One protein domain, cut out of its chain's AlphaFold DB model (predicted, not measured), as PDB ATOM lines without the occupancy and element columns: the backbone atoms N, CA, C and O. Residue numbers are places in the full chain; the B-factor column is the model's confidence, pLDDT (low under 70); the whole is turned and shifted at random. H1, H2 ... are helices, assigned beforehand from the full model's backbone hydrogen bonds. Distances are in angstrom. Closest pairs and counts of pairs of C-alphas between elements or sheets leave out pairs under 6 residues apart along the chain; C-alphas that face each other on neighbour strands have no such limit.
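Overview. This is residues 147 to 211 of the 431 residues of an uncharacterized protein of Chenopodium quinoa (UniProt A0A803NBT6). Two helices, H1 and then H2, make a wide, loose V. The long link between them swings out past the end of H1 and returns to the start of H2, and the tail after H2 folds back along H2 to a small turn. Residues 161 to 167 stick out at one end. The printed part has 65 residues, is all helix in class with no named strand, and is loose, with a radius of gyration of the C-alphas of 14.6 A and spans of 44 by 21 by 17 A, a rod.

Arrangement. H1, residues 147 to 162, and H2, residues 174 to 192, are near each other, with 5 pairs of C-alphas within 10 A. Residues 204 to 205 pair with residues 210 to 211, antiparallel. Every O i to N i+4 pair is within hydrogen-bond range in H1, and 13 of 15 in H2.

Along the chain. H1 begins at C-alpha 147 (39.487, 17.461, -15.353) and is 22.4 A long. H2, 27.3 A long, ends at C-alpha 192 (35.811, -5.180, -17.509).

Size, cuts and confidence. The C-alphas of Gln 167 and Gly 195 are farthest apart, 44.5 A. The printed part has no cut. The link from H1 to H2 is long, 11 residues. Residues 190 to 200 have pLDDT under 70.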
ATOM      1  N   LEU A 147      39.029  18.566 -16.198       89.31
ATOM      2  CA  LEU A 147      39.487  17.461 -15.353       89.31
ATOM      3  C   LEU A 147      40.772  17.828 -14.608       89.31
ATOM      4  O   LEU A 147      40.808  17.695 -13.384       89.31
ATOM      5  N   TYR A 148      41.770  18.365 -15.318       92.25
ATOM      6  CA  TYR A 148      43.016  18.823 -14.710       92.25
ATOM      7  C   TYR A 148      42.771  19.927 -13.684       92.25
ATOM      8  O   TYR A 148      43.182  19.786 -12.538       92.25
ATOM      9  N   LYS A 149      42.014  20.974 -14.033       93.38
ATOM     10  CA  LYS A 149      41.710  22.079 -13.104       93.38
ATOM     11  C   LYS A 149      41.030  21.586 -11.822       93.38
ATOM     12  O   LYS A 149      41.404  21.997 -10.726       93.38
ATOM     13  N   LYS A 150      40.071  20.658 -11.935       94.81
ATOM     14  CA  LYS A 150      39.398  20.048 -10.775       94.81
ATOM     15  C   LYS A 150      40.341  19.170  -9.949       94.81
ATOM     16  O   LYS A 150      40.211  19.116  -8.727       94.81
ATOM     17  N   PHE A 151      41.248  18.438 -10.591       94.81
ATOM     18  CA  PHE A 151      42.262  17.656  -9.891       94.81
ATOM     19  C   PHE A 151      43.250  18.560  -9.154       94.81
ATOM     20  O   PHE A 151      43.407  18.386  -7.952       94.81
ATOM     21  N   LYS A 152      43.815  19.558  -9.839       94.19
ATOM     22  CA  LYS A 152      44.771  20.533  -9.306       94.19
ATOM     23  C   LYS A 152      44.271  21.168  -8.005       94.19
ATOM     24  O   LYS A 152      44.925  21.027  -6.982       94.19
ATOM     25  N   ILE A 153      43.052  21.716  -8.002       94.44
ATOM     26  CA  ILE A 153      42.452  22.328  -6.800       94.44
ATOM     27  C   ILE A 153      42.324  21.323  -5.641       94.44
ATOM     28  O   ILE A 153      42.547  21.664  -4.481       94.44
ATOM     29  N   ARG A 154      41.923  20.074  -5.924       95.00
ATOM     30  CA  ARG A 154      41.800  19.038  -4.883       95.00
ATOM     31  C   ARG A 154      43.161  18.606  -4.352       95.00
ATOM     32  O   ARG A 154      43.291  18.394  -3.150       95.00
ATOM     33  N   PHE A 155      44.136  18.472  -5.245       94.69
ATOM     34  CA  PHE A 155      45.501  18.108  -4.910       94.69
ATOM     35  C   PHE A 155      46.124  19.169  -4.004       94.69
ATOM     36  O   PHE A 155      46.544  18.830  -2.907       94.69
ATOM     37  N   GLU A 156      46.060  20.444  -4.395       93.31
ATOM     38  CA  GLU A 156      46.577  21.577  -3.616       93.31
ATOM     39  C   GLU A 156      45.993  21.613  -2.200       93.31
ATOM     40  O   GLU A 156      46.730  21.657  -1.218       93.31
ATOM     41  N   ARG A 157      44.662  21.514  -2.071       93.94
ATOM     42  CA  ARG A 157      43.993  21.496  -0.758       93.94
ATOM     43  C   ARG A 157      44.458  20.330   0.109       93.94
ATOM     44  O   ARG A 157      44.735  20.512   1.293       93.94
ATOM     45  N   SER A 158      44.531  19.134  -0.476       93.06
ATOM     46  CA  SER A 158      44.979  17.938   0.237       93.06
ATOM     47  C   SER A 158      46.452  18.026   0.631       93.06
ATOM     48  O   SER A 158      46.808  17.551   1.706       93.06
ATOM     49  N   TYR A 159      47.291  18.610  -0.225       91.00
ATOM     50  CA  TYR A 159      48.717  18.786   0.012       91.00
ATOM     51  C   TYR A 159      48.955  19.726   1.189       91.00
ATOM     52  O   TYR A 159      49.553  19.318   2.176       91.00
ATOM     53  N   LEU A 160      48.383  20.932   1.130       91.56
ATOM     54  CA  LEU A 160      48.531  21.954   2.169       91.56
ATOM     55  C   LEU A 160      47.995  21.493   3.530       91.56
ATOM     56  O   LEU A 160      48.533  21.855   4.568       91.56
ATOM     57  N   THR A 161      46.951  20.659   3.531       93.81
ATOM     58  CA  THR A 161      46.406  20.085   4.770       93.81
ATOM     59  C   THR A 161      47.336  19.027   5.367       93.81
ATOM     60  O   THR A 161      47.465  18.932   6.584       93.81
ATOM     61  N   LYS A 162      47.963  18.198   4.524       93.25
ATOM     62  CA  LYS A 162      48.794  17.070   4.971       93.25
ATOM     63  C   LYS A 162      50.239  17.476   5.274       93.25
ATOM     64  O   LYS A 162      50.871  16.852   6.121       93.25
ATOM     65  N   TYR A 163      50.736  18.511   4.602       90.06
ATOM     66  CA  TYR A 163      52.114  18.991   4.677       90.06
ATOM     67  C   TYR A 163      52.150  20.509   4.936       90.06
ATOM     68  O   TYR A 163      52.609  21.269   4.088       90.06
ATOM     69  N   PRO A 164      51.663  20.981   6.101       87.44
ATOM     70  CA  PRO A 164      51.513  22.415   6.376       87.44
ATOM     71  C   PRO A 164      52.841  23.179   6.497       87.44
ATOM     72  O   PRO A 164      52.855  24.394   6.343       87.44
ATOM     73  N   ASN A 165      53.943  22.476   6.775       87.81
ATOM     74  CA  ASN A 165      55.276  23.063   6.963       87.81
ATOM     75  C   ASN A 165      56.194  22.875   5.746       87.81
ATOM     76  O   ASN A 165      57.378  23.197   5.820       87.81
ATOM     77  N   ASP A 166      55.686  22.284   4.664       82.81
ATOM     78  CA  ASP A 166      56.480  22.083   3.461       82.81
ATOM     79  C   ASP A 166      56.588  23.395   2.675       82.81
ATOM     80  O   ASP A 166      55.598  24.096   2.474       82.81
ATOM     81  N   GLN A 167      57.809  23.729   2.259       72.81
ATOM     82  CA  GLN A 167      58.126  24.928   1.478       72.81
ATOM     83  C   GLN A 167      57.958  24.691  -0.032       72.81
ATOM     84  O   GLN A 167      58.046  25.625  -0.826       72.81
ATOM     85  N   GLY A 168      57.703  23.442  -0.440       71.50
ATOM     86  CA  GLY A 168      57.407  23.089  -1.821       71.50
ATOM     87  C   GLY A 168      56.148  23.765  -2.367       71.50
ATOM     88  O   GLY A 168      55.235  24.170  -1.645       71.50
ATOM     89  N   ASN A 169      56.079  23.856  -3.692       83.00
ATOM     90  CA  ASN A 169      54.915  24.404  -4.368       83.00
ATOM     91  C   ASN A 169      53.827  23.316  -4.460       83.00
ATOM     92  O   ASN A 169      54.095  22.249  -5.020       83.00
ATOM     93  N   PRO A 170      52.587  23.547  -3.982       86.69
ATOM     94  CA  PRO A 170      51.525  22.533  -3.951       86.69
ATOM     95  C   PRO A 170      50.964  22.154  -5.338       86.69
ATOM     96  O   PRO A 170      49.863  21.606  -5.438       86.69
ATOM     97  N   TYR A 171      51.689  22.424  -6.425       89.12
ATOM     98  CA  TYR A 171      51.310  22.008  -7.767       89.12
ATOM     99  C   TYR A 171      51.659  20.542  -8.033       89.12
ATOM    100  O   TYR A 171      52.767  20.096  -7.730       89.12
ATOM    101  N   PRO A 172      50.741  19.770  -8.642       90.62
ATOM    102  CA  PRO A 172      51.009  18.380  -8.964       90.62
ATOM    103  C   PRO A 172      52.047  18.277 -10.085       90.62
ATOM    104  O   PRO A 172      51.820  18.762 -11.196       90.62
ATOM    105  N   SER A 173      53.149  17.582  -9.810       90.31
ATOM    106  CA  SER A 173      54.129  17.216 -10.833       90.31
ATOM    107  C   SER A 173      53.537  16.220 -11.831       90.31
ATOM    108  O   SER A 173      52.538  15.545 -11.557       90.31
ATOM    109  N   LEU A 174      54.206  16.045 -12.974       90.06
ATOM    110  CA  LEU A 174      53.853  15.013 -13.954       90.06
ATOM    111  C   LEU A 174      53.721  13.619 -13.317       90.06
ATOM    112  O   LEU A 174      52.843  12.845 -13.699       90.06
ATOM    113  N   PHE A 175      54.562  13.306 -12.330       90.31
ATOM    114  CA  PHE A 175      54.527  12.030 -11.621       90.31
ATOM    115  C   PHE A 175      53.229  11.840 -10.836       90.31
ATOM    116  O   PHE A 175      52.646  10.759 -10.883       90.31
ATOM    117  N   ALA A 176      52.723  12.891 -10.183       92.19
ATOM    118  CA  ALA A 176      51.435  12.843  -9.491       92.19
ATOM    119  C   ALA A 176      50.272  12.634 -10.474       92.19
ATOM    120  O   ALA A 176      49.358  11.854 -10.196       92.19
ATOM    121  N   LEU A 177      50.326  13.282 -11.645       92.38
ATOM    122  CA  LEU A 177      49.330  13.090 -12.705       92.38
ATOM    123  C   LEU A 177      49.353  11.648 -13.230       92.38
ATOM    124  O   LEU A 177      48.310  11.000 -13.285       92.38
ATOM    125  N   ARG A 178      50.542  11.114 -13.542       90.69
ATOM    126  CA  ARG A 178      50.710   9.729 -14.012       90.69
ATOM    127  C   ARG A 178      50.294   8.704 -12.955       90.69
ATOM    128  O   ARG A 178      49.676   7.706 -13.304       90.69
ATOM    129  N   ALA A 179      50.567   8.952 -11.673       93.00
ATOM    130  CA  ALA A 179      50.113   8.085 -10.587       93.00
ATOM    131  C   ALA A 179      48.578   8.048 -10.496       93.00
ATOM    132  O   ALA A 179      47.988   6.975 -10.364       93.00
ATOM    133  N   TYR A 180      47.918   9.205 -10.624       93.25
ATOM    134  CA  TYR A 180      46.458   9.277 -10.669       93.25
ATOM    135  C   TYR A 180      45.887   8.506 -11.865       93.25
ATOM    136  O   TYR A 180      44.948   7.720 -11.715       93.25
ATOM    137  N   ASP A 181      46.483   8.691 -13.040       91.19
ATOM    138  CA  ASP A 181      46.066   8.008 -14.260       91.19
ATOM    139  C   ASP A 181      46.297   6.495 -14.198       91.19
ATOM    140  O   ASP A 181      45.442   5.735 -14.647       91.19
ATOM    141  N   ALA A 182      47.387   6.036 -13.580       90.00
ATOM    142  CA  ALA A 182      47.656   4.615 -13.373       90.00
ATOM    143  C   ALA A 182      46.580   3.957 -12.494       90.00
ATOM    144  O   ALA A 182      46.040   2.906 -12.847       90.00
ATOM    145  N   VAL A 183      46.197   4.601 -11.386       90.62
ATOM    146  CA  VAL A 183      45.099   4.123 -10.526       90.62
ATOM    147  C   VAL A 183      43.772   4.114 -11.288       90.62
ATOM    148  O   VAL A 183      42.990   3.170 -11.158       90.62
ATOM    149  N   LEU A 184      43.521   5.131 -12.117       88.75
ATOM    150  CA  LEU A 184      42.324   5.189 -12.952       88.75
ATOM    151  C   LEU A 184      42.295   4.055 -13.985       88.75
ATOM    152  O   LEU A 184      41.242   3.448 -14.185       88.75
ATOM    153  N   ALA A 185      43.434   3.746 -14.604       87.00
ATOM    154  CA  ALA A 185      43.573   2.659 -15.562       87.00
ATOM    155  C   ALA A 185      43.276   1.296 -14.910       87.00
ATOM    156  O   ALA A 185      42.446   0.541 -15.414       87.00
ATOM    157  N   ILE A 186      43.850   1.031 -13.727       84.62
ATOM    158  CA  ILE A 186      43.579  -0.185 -12.938       84.62
ATOM    159  C   ILE A 186      42.095  -0.271 -12.553       84.62
ATOM    160  O   ILE A 186      41.465  -1.323 -12.677       84.62
ATOM    161  N   GLY A 187      41.512   0.844 -12.104       84.75
ATOM    162  CA  GLY A 187      40.099   0.915 -11.736       84.75
ATOM    163  C   GLY A 187      39.154   0.630 -12.906       84.75
ATOM    164  O   GLY A 187      38.091   0.045 -12.697       84.75
ATOM    165  N   LYS A 188      39.539   1.009 -14.132       79.88
ATOM    166  CA  LYS A 188      38.804   0.683 -15.362       79.88
ATOM    167  C   LYS A 188      38.958  -0.786 -15.744       79.88
ATOM    168  O   LYS A 188      37.947  -1.442 -15.955       79.88
ATOM    169  N   ALA A 189      40.174  -1.329 -15.711       76.44
ATOM    170  CA  ALA A 189      40.419  -2.741 -16.015       76.44
ATOM    171  C   ALA A 189      39.640  -3.694 -15.086       76.44
ATOM    172  O   ALA A 189      39.115  -4.714 -15.529       76.44
ATOM    173  N   LYS A 190      39.486  -3.337 -13.799       66.38
ATOM    174  CA  LYS A 190      38.712  -4.126 -12.822       66.38
ATOM    175  C   LYS A 190      37.207  -4.177 -13.123       66.38
ATOM    176  O   LYS A 190      36.540  -5.102 -12.665       66.38
ATOM    177  N   LYS A 191      36.663  -3.209 -13.868       58.88
ATOM    178  CA  LYS A 191      35.248  -3.215 -14.272       58.88
ATOM    179  C   LYS A 191      34.970  -4.156 -15.446       58.88
ATOM    180  O   LYS A 191      33.829  -4.583 -15.581       58.88
ATOM    181  N   ASP A 192      35.998  -4.524 -16.213       54.88
ATOM    182  CA  ASP A 192      35.811  -5.180 -17.509       54.88
ATOM    183  C   ASP A 192      36.118  -6.685 -17.529       54.88
ATOM    184  O   ASP A 192      35.742  -7.333 -18.499       54.88
ATOM    185  N   SER A 193      36.745  -7.297 -16.509       53.44
ATOM    186  CA  SER A 193      36.875  -8.770 -16.399       53.44
ATOM    187  C   SER A 193      37.445  -9.241 -15.057       53.44
ATOM    188  O   SER A 193      38.543  -8.851 -14.659       53.44
ATOM    189  N   VAL A 194      36.771 -10.196 -14.413       53.00
ATOM    190  CA  VAL A 194      37.376 -11.055 -13.385       53.00
ATOM    191  C   VAL A 194      38.339 -12.019 -14.095       53.00
ATOM    192  O   VAL A 194      37.897 -12.917 -14.800       53.00
ATOM    193  N   GLY A 195      39.656 -11.824 -13.946       52.50
ATOM    194  CA  GLY A 195      40.648 -12.878 -14.220       52.50
ATOM    195  C   GLY A 195      41.787 -12.579 -15.206       52.50
ATOM    196  O   GLY A 195      42.740 -13.352 -15.236       52.50
ATOM    197  N   LYS A 196      41.776 -11.474 -15.967       54.28
ATOM    198  CA  LYS A 196      42.916 -11.083 -16.834       54.28
ATOM    199  C   LYS A 196      43.200  -9.578 -16.767       54.28
ATOM    200  O   LYS A 196      42.798  -8.811 -17.632       54.28
ATOM    201  N   LEU A 197      43.923  -9.162 -15.726       53.44
ATOM    202  CA  LEU A 197      44.273  -7.756 -15.454       53.44
ATOM    203  C   LEU A 197      45.093  -7.081 -16.570       53.44
ATOM    204  O   LEU A 197      45.000  -5.871 -16.738       53.44
ATOM    205  N   TYR A 198      45.867  -7.848 -17.344       53.06
ATOM    206  CA  TYR A 198      46.812  -7.299 -18.326       53.06
ATOM    207  C   TYR A 198      46.272  -7.216 -19.762       53.06
ATOM    208  O   TYR A 198      46.845  -6.496 -20.573       53.06
ATOM    209  N   SER A 199      45.183  -7.921 -20.102       53.38
ATOM    210  CA  SER A 199      44.673  -7.961 -21.485       53.38
ATOM    211  C   SER A 199      43.613  -6.903 -21.801       53.38
ATOM    212  O   SER A 199      43.326  -6.681 -22.972       53.38
ATOM    213  N   ASN A 200      43.042  -6.246 -20.783       62.03
ATOM    214  CA  ASN A 200      41.861  -5.383 -20.932       62.03
ATOM    215  C   ASN A 200      42.113  -3.941 -20.451       62.03
ATOM    216  O   ASN A 200      41.223  -3.291 -19.904       62.03
ATOM    217  N   MET A 201      43.334  -3.426 -20.615       71.12
ATOM    218  CA  MET A 201      43.605  -2.008 -20.369       71.12
ATOM    219  C   MET A 201      43.021  -1.193 -21.527       71.12
ATOM    220  O   MET A 201      43.533  -1.231 -22.644       71.12
ATOM    221  N   SER A 202      41.914  -0.493 -21.275       77.19
ATOM    222  CA  SER A 202      41.232   0.327 -22.277       77.19
ATOM    223  C   SER A 202      41.902   1.688 -22.455       77.19
ATOM    224  O   SER A 202      42.457   2.256 -21.515       77.19
ATOM    225  N   ASN A 203      41.831   2.229 -23.672       86.56
ATOM    226  CA  ASN A 203      42.325   3.572 -23.973       86.56
ATOM    227  C   ASN A 203      41.469   4.625 -23.260       86.56
ATOM    228  O   ASN A 203      40.241   4.515 -23.201       86.56
ATOM    229  N   PHE A 204      42.097   5.678 -22.741       87.44
ATOM    230  CA  PHE A 204      41.373   6.786 -22.134       87.44
ATOM    231  C   PHE A 204      42.168   8.085 -22.111       87.44
ATOM    232  O   PHE A 204      43.390   8.097 -22.149       87.44
ATOM    233  N   VAL A 205      41.447   9.193 -21.954       88.31
ATOM    234  CA  VAL A 205      42.049  10.499 -21.680       88.31
ATOM    235  C   VAL A 205      42.210  10.669 -20.169       88.31
ATOM    236  O   VAL A 205      41.216  10.719 -19.437       88.31
ATOM    237  N   GLY A 206      43.461  10.703 -19.713       88.75
ATOM    238  CA  GLY A 206      43.865  10.972 -18.336       88.75
ATOM    239  C   GLY A 206      44.251  12.435 -18.106       88.75
ATOM    240  O   GLY A 206      44.058  13.304 -18.959       88.75
ATOM    241  N   LEU A 207      44.806  12.717 -16.932       91.00
ATOM    242  CA  LEU A 207      45.347  14.025 -16.563       91.00
ATOM    243  C   LEU A 207      46.683  14.326 -17.249       91.00
ATOM    244  O   LEU A 207      46.980  15.486 -17.524       91.00
ATOM    245  N   SER A 208      47.478  13.292 -17.520       88.44
ATOM    246  CA  SER A 208      48.774  13.384 -18.198       88.44
ATOM    247  C   SER A 208      48.671  13.348 -19.727       88.44
ATOM    248  O   SER A 208      49.685  13.460 -20.410       88.44
ATOM    249  N   GLY A 209      47.454  13.253 -20.273       85.50
ATOM    250  CA  GLY A 209      47.187  13.249 -21.708       85.50
ATOM    251  C   GLY A 209      46.356  12.047 -22.139       85.50
ATOM    252  O   GLY A 209      45.664  11.422 -21.334       85.50
ATOM    253  N   ASN A 210      46.386  11.752 -23.434       85.88
ATOM    254  CA  ASN A 210      45.763  10.546 -23.954       85.88
ATOM    255  C   ASN A 210      46.648   9.338 -23.603       85.88
ATOM    256  O   ASN A 210      47.870   9.407 -23.680       85.88
ATOM    257  N   ILE A 211      46.031   8.257 -23.141       87.12
ATOM    258  CA  ILE A 211      46.718   7.045 -22.706       87.12
ATOM    259  C   ILE A 211      46.121   5.906 -23.511       87.12
ATOM    260  O   ILE A 211      44.946   5.560 -23.354       87.12
TER     261      ILE A 211